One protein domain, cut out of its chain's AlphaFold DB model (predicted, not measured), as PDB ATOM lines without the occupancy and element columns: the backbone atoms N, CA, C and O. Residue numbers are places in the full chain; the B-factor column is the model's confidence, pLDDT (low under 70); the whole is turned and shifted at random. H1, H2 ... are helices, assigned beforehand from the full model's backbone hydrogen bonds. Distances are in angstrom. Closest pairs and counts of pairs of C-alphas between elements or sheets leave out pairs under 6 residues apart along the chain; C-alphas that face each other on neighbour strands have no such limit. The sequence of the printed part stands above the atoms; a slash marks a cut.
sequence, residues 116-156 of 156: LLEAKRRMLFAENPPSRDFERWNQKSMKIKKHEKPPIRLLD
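What this domain is: This is residues 116 to 156 of the 156 residues of an uncharacterized protein of Candidatus Heimdallarchaeota archaeon (UniProt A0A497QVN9). Three short helices are strung one after another on an open, winding chain: H1 sits alone at one end, and H2 and H3 lie toward the other. The residues after H3, 146 to 156, fold back past H2 as a tail without a named helix. Residues 116 to 129, with H1 among them at 121 to 127, stick out. The printed part has 41 residues with three named helices in the order H1, H2, H3 and no named strand; its class is all helix, though under half of the residues, 18 of 41, are in named elements. The whole is loose, with a radius of gyration of the C-alphas of 12.2 A and spans of 32 by 23 by 16 A.

How they stand to each other: Look first at H1, residues 121 to 127, which stands free and touches no helix. A tight link of 4 residues leads to H2, residues 132 to 138, yet H1 and H2 are apart. A tight link of 3 residues leads on to H3, residues 142 to 145. H2 and H3 are close but not clearly touching: their closest C-alphas, those of Trp 137 and Lys 145, are 7.5 A apart. H1 and H3 are apart. In H1 and H2 every O i to N i+4 pair is within hydrogen-bond range; H3 is too short for such a pair, and its one O i to N i+3 pair is not within range.

Where its parts are: Find C-alpha 121 at (22.644, 29.633, 29.582); from there H1 runs 9.8 A to C-alpha 127. H2 begins at C-alpha 132, at (19.103, 11.864, 33.982), and runs 9.6 A to C-alpha 138. H3 ends at C-alpha 145, at (33.817, 9.934, 28.250).

The domain as a whole: The two C-alphas farthest apart, those of Leu 116 and Lys 143, are 32.7 A apart. The printed part has no cut, and neither link between helices is long. Residue 156 is the chain's last. The mean pLDDT of the printed part is 90.0, and the model's confidence is under 70 at residues 154 to 156.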
ATOM      1  N   LEU A 116      21.249  35.115  21.646       92.81
ATOM      2  CA  LEU A 116      22.134  35.181  22.823       92.81
ATOM      3  C   LEU A 116      21.988  33.978  23.780       92.81
ATOM      4  O   LEU A 116      21.929  34.135  24.999       92.81
ATOM      5  N   LEU A 117      21.937  32.758  23.227       93.94
ATOM      6  CA  LEU A 117      21.722  31.525  24.002       93.94
ATOM      7  C   LEU A 117      22.745  31.352  25.135       93.94
ATOM      8  O   LEU A 117      22.391  30.950  26.239       93.94
ATOM      9  N   GLU A 118      24.007  31.694  24.877       93.94
ATOM     10  CA  GLU A 118      25.076  31.552  25.867       93.94
ATOM     11  C   GLU A 118      24.961  32.564  27.020       93.94
ATOM     12  O   GLU A 118      25.284  32.218  28.158       93.94
ATOM     13  N   ALA A 119      24.465  33.781  26.764       94.44
ATOM     14  CA  ALA A 119      24.179  34.748  27.827       94.44
ATOM     15  C   ALA A 119      23.091  34.203  28.765       94.44
ATOM     16  O   ALA A 119      23.257  34.186  29.982       94.44
ATOM     17  N   LYS A 120      22.051  33.602  28.173       94.75
ATOM     18  CA  LYS A 120      20.901  33.019  28.876       94.75
ATOM     19  C   LYS A 120      21.144  31.603  29.401       94.75
ATOM     20  O   LYS A 120      20.217  30.974  29.911       94.75
ATOM     21  N   ARG A 121      22.369  31.061  29.316       94.44
ATOM     22  CA  ARG A 121      22.644  29.633  29.582       94.44
ATOM     23  C   ARG A 121      22.148  29.146  30.943       94.44
ATOM     24  O   ARG A 121      21.740  28.000  31.062       94.44
ATOM     25  N   ARG A 122      22.193  29.997  31.979       93.31
ATOM     26  CA  ARG A 122      21.753  29.634  33.339       93.31
ATOM     27  C   ARG A 122      20.241  29.445  33.403       93.31
ATOM     28  O   ARG A 122      19.791  28.438  33.937       93.31
ATOM     29  N   MET A 123      19.495  30.394  32.840       95.50
ATOM     30  CA  MET A 123      18.040  30.319  32.705       95.50
ATOM     31  C   MET A 123      17.658  29.105  31.854       95.50
ATOM     32  O   MET A 123      16.922  28.244  32.322       95.50
ATOM     33  N   LEU A 124      18.250  28.971  30.662       94.88
ATOM     34  CA  LEU A 124      17.958  27.868  29.745       94.88
ATOM     35  C   LEU A 124      18.252  26.497  30.363       94.88
ATOM     36  O   LEU A 124      17.476  25.568  30.168       94.88
ATOM     37  N   PHE A 125      19.338  26.367  31.132       93.50
ATOM     38  CA  PHE A 125      19.667  25.129  31.841       93.50
ATOM     39  C   PHE A 125      18.667  24.811  32.960       93.50
ATOM     40  O   PHE A 125      18.364  23.643  33.187       93.50
ATOM     41  N   ALA A 126      18.162  25.825  33.668       95.00
ATOM     42  CA  ALA A 126      17.157  25.635  34.711       95.00
ATOM     43  C   ALA A 126      15.788  25.242  34.130       95.00
ATOM     44  O   ALA A 126      15.112  24.382  34.691       95.00
ATOM     45  N   GLU A 127      15.393  25.845  33.007       95.94
ATOM     46  CA  GLU A 127      14.127  25.561  32.318       95.94
ATOM     47  C   GLU A 127      14.158  24.238  31.546       95.94
ATOM     48  O   GLU A 127      13.160  23.522  31.493       95.94
ATOM     49  N   ASN A 128      15.311  23.896  30.967       92.06
ATOM     50  CA  ASN A 128      15.507  22.714  30.132       92.06
ATOM     51  C   ASN A 128      16.703  21.895  30.650       92.06
ATOM     52  O   ASN A 128      17.743  21.822  29.983       92.06
ATOM     53  N   PRO A 129      16.598  21.290  31.848       91.50
ATOM     54  CA  PRO A 129      17.691  20.508  32.401       91.50
ATOM     55  C   PRO A 129      17.984  19.280  31.524       91.50
ATOM     56  O   PRO A 129      17.083  18.730  30.878       91.50
ATOM     57  N   PRO A 130      19.242  18.809  31.497       90.88
ATOM     58  CA  PRO A 130      19.600  17.610  30.755       90.88
ATOM     59  C   PRO A 130      18.870  16.372  31.292       90.88
ATOM     60  O   PRO A 130      18.416  16.318  32.434       90.88
ATOM     61  N   SER A 131      18.794  15.319  30.474       92.06
ATOM     62  CA  SER A 131      18.222  14.048  30.924       92.06
ATOM     63  C   SER A 131      19.048  13.423  32.060       92.06
ATOM     64  O   SER A 131      20.271  13.571  32.107       92.06
ATOM     65  N   ARG A 132      18.405  12.627  32.926       92.31
ATOM     66  CA  ARG A 132      19.103  11.864  33.982       92.31
ATOM     67  C   ARG A 132      20.223  10.976  33.432       92.31
ATOM     68  O   ARG A 132      21.246  10.793  34.089       92.31
ATOM     69  N   ASP A 133      20.046  10.426  32.232       93.75
ATOM     70  CA  ASP A 133      21.071   9.610  31.573       93.75
ATOM     71  C   ASP A 133      22.292  10.455  31.206       93.75
ATOM     72  O   ASP A 133      23.432  10.031  31.412       93.75
ATOM     73  N   PHE A 134      22.061  11.679  30.724       93.69
ATOM     74  CA  PHE A 134      23.127  12.631  30.438       93.69
ATOM     75  C   PHE A 134      23.844  13.067  31.716       93.69
ATOM     76  O   PHE A 134      25.072  13.100  31.735       93.69
ATOM     77  N   GLU A 135      23.120  13.341  32.800       93.19
ATOM     78  CA  GLU A 135      23.725  13.684  34.094       93.19
ATOM     79  C   GLU A 135      24.627  12.559  34.614       93.19
ATOM     80  O   GLU A 135      25.776  12.806  34.990       93.19
ATOM     81  N   ARG A 136      24.150  11.308  34.560       94.38
ATOM     82  CA  ARG A 136      24.944  10.123  34.921       94.38
ATOM     83  C   ARG A 136      26.185   9.992  34.049       94.38
ATOM     84  O   ARG A 136      27.269   9.732  34.567       94.38
ATOM     85  N   TRP A 137      26.051  10.190  32.738       95.12
ATOM     86  CA  TRP A 137      27.195  10.212  31.828       95.12
ATOM     87  C   TRP A 137      28.175  11.344  32.174       95.12
ATOM     88  O   TRP A 137      29.389  11.127  32.193       95.12
ATOM     89  N   ASN A 138      27.680  12.532  32.530       93.19
ATOM     90  CA  ASN A 138      28.512  13.684  32.866       93.19
ATOM     91  C   ASN A 138      29.305  13.496  34.174       93.19
ATOM     92  O   ASN A 138      30.347  14.121  34.357       93.19
ATOM     93  N   GLN A 139      28.876  12.604  35.059       95.12
ATOM     94  CA  GLN A 139      29.617  12.262  36.278       95.12
ATOM     95  C   GLN A 139      30.719  11.213  36.044       95.12
ATOM     96  O   GLN A 139      31.549  10.984  36.924       95.12
ATOM     97  N   LYS A 140      30.775  10.576  34.863       94.81
ATOM     98  CA  LYS A 140      31.804   9.575  34.539       94.81
ATOM     99  C   LYS A 140      33.192  10.204  34.376       94.81
ATOM    100  O   LYS A 140      33.345  11.386  34.068       94.81
ATOM    101  N   SER A 141      34.233   9.383  34.519       96.00
ATOM    102  CA  SER A 141      35.617   9.825  34.324       96.00
ATOM    103  C   SER A 141      35.906  10.214  32.869       96.00
ATOM    104  O   SER A 141      35.317   9.671  31.930       96.00
ATOM    105  N   MET A 142      36.891  11.094  32.660       92.38
ATOM    106  CA  MET A 142      37.338  11.483  31.314       92.38
ATOM    107  C   MET A 142      37.787  10.286  30.464       92.38
ATOM    108  O   MET A 142      37.617  10.301  29.249       92.38
ATOM    109  N   LYS A 143      38.326   9.225  31.086       94.94
ATOM    110  CA  LYS A 143      38.716   7.993  30.383       94.94
ATOM    111  C   LYS A 143      37.505   7.298  29.752       94.94
ATOM    112  O   LYS A 143      37.611   6.810  28.628       94.94
ATOM    113  N   ILE A 144      36.369   7.293  30.450       91.56
ATOM    114  CA  ILE A 144      35.119   6.713  29.948       91.56
ATOM    115  C   ILE A 144      34.485   7.638  28.905       91.56
ATOM    116  O   ILE A 144      34.182   7.188  27.804       91.56
ATOM    117  N   LYS A 145      34.388   8.945  29.187       92.94
ATOM    118  CA  LYS A 145      33.817   9.934  28.250       92.94
ATOM    119  C   LYS A 145      34.550  10.020  26.901       92.94
ATOM    120  O   LYS A 145      33.963  10.466  25.925       92.94
ATOM    121  N   LYS A 146      35.819   9.592  26.824       92.50
ATOM    122  CA  LYS A 146      36.570   9.478  25.557       92.50
ATOM    123  C   LYS A 146      36.041   8.384  24.623       92.50
ATOM    124  O   LYS A 146      36.221   8.499  23.417       92.50
ATOM    125  N   HIS A 147      35.438   7.331  25.171       94.56
ATOM    126  CA  HIS A 147      34.992   6.155  24.416       94.56
ATOM    127  C   HIS A 147      33.465   6.038  24.363       94.56
ATOM    128  O   HIS A 147      32.922   5.454  23.432       94.56
ATOM    129  N   GLU A 148      32.763   6.621  25.335       93.50
ATOM    130  CA  GLU A 148      31.305   6.655  25.389       93.50
ATOM    131  C   GLU A 148      30.785   8.051  25.055       93.50
ATOM    132  O   GLU A 148      31.057   9.017  25.775       93.50
ATOM    133  N   LYS A 149      29.985   8.151  23.991       91.62
ATOM    134  CA  LYS A 149      29.314   9.401  23.620       91.62
ATOM    135  C   LYS A 149      28.251   9.785  24.661       91.62
ATOM    136  O   LYS A 149      27.646   8.894  25.261       91.62
ATOM    137  N   PRO A 150      27.998  11.089  24.863       92.31
ATOM    138  CA  PRO A 150      26.896  11.531  25.706       92.31
ATOM    139  C   PRO A 150      25.554  11.018  25.167       92.31
ATOM    140  O   PRO A 150      25.343  11.048  23.952       92.31
ATOM    141  N   PRO A 151      24.626  10.591  26.040       90.56
ATOM    142  CA  PRO A 151      23.273  10.232  25.640       90.56
ATOM    143  C   PRO A 151      22.474  11.517  25.376       90.56
ATOM    144  O   PRO A 151      21.777  12.042  26.244       90.56
ATOM    145  N   ILE A 152      22.637  12.062  24.171       84.44
ATOM    146  CA  ILE A 152      21.902  13.230  23.684       84.44
ATOM    147  C   ILE A 152      20.612  12.720  23.040       84.44
ATOM    148  O   ILE A 152      20.661  11.889  22.135       84.44
ATOM    149  N   ARG A 153      19.460  13.215  23.497       70.31
ATOM    150  CA  ARG A 153      18.217  13.086  22.730       70.31
ATOM    151  C   ARG A 153      18.241  14.186  21.682       70.31
ATOM    152  O   ARG A 153      18.400  15.350  22.044       70.31
ATOM    153  N   LEU A 154      18.161  13.819  20.409       62.19
ATOM    154  CA  LEU A 154      17.896  14.807  19.372       62.19
ATOM    155  C   LEU A 154      16.501  15.370  19.668       62.19
ATOM    156  O   LEU A 154      15.582  14.605  19.952       62.19
ATOM    157  N   LEU A 155      16.398  16.693  19.746       57.09
ATOM    158  CA  LEU A 155      15.103  17.357  19.770       57.09
ATOM    159  C   LEU A 155      14.552  17.215  18.348       57.09
ATOM    160  O   LEU A 155      15.216  17.669  17.413       57.09
ATOM    161  N   ASP A 156      13.436  16.497  18.212       46.78
ATOM    162  CA  ASP A 156      12.681  16.386  16.958       46.78
ATOM    163  C   ASP A 156      12.100  17.747  16.540       46.78
ATOM    164  O   ASP A 156      11.706  18.529  17.442       46.78
TER     165      ASP A 156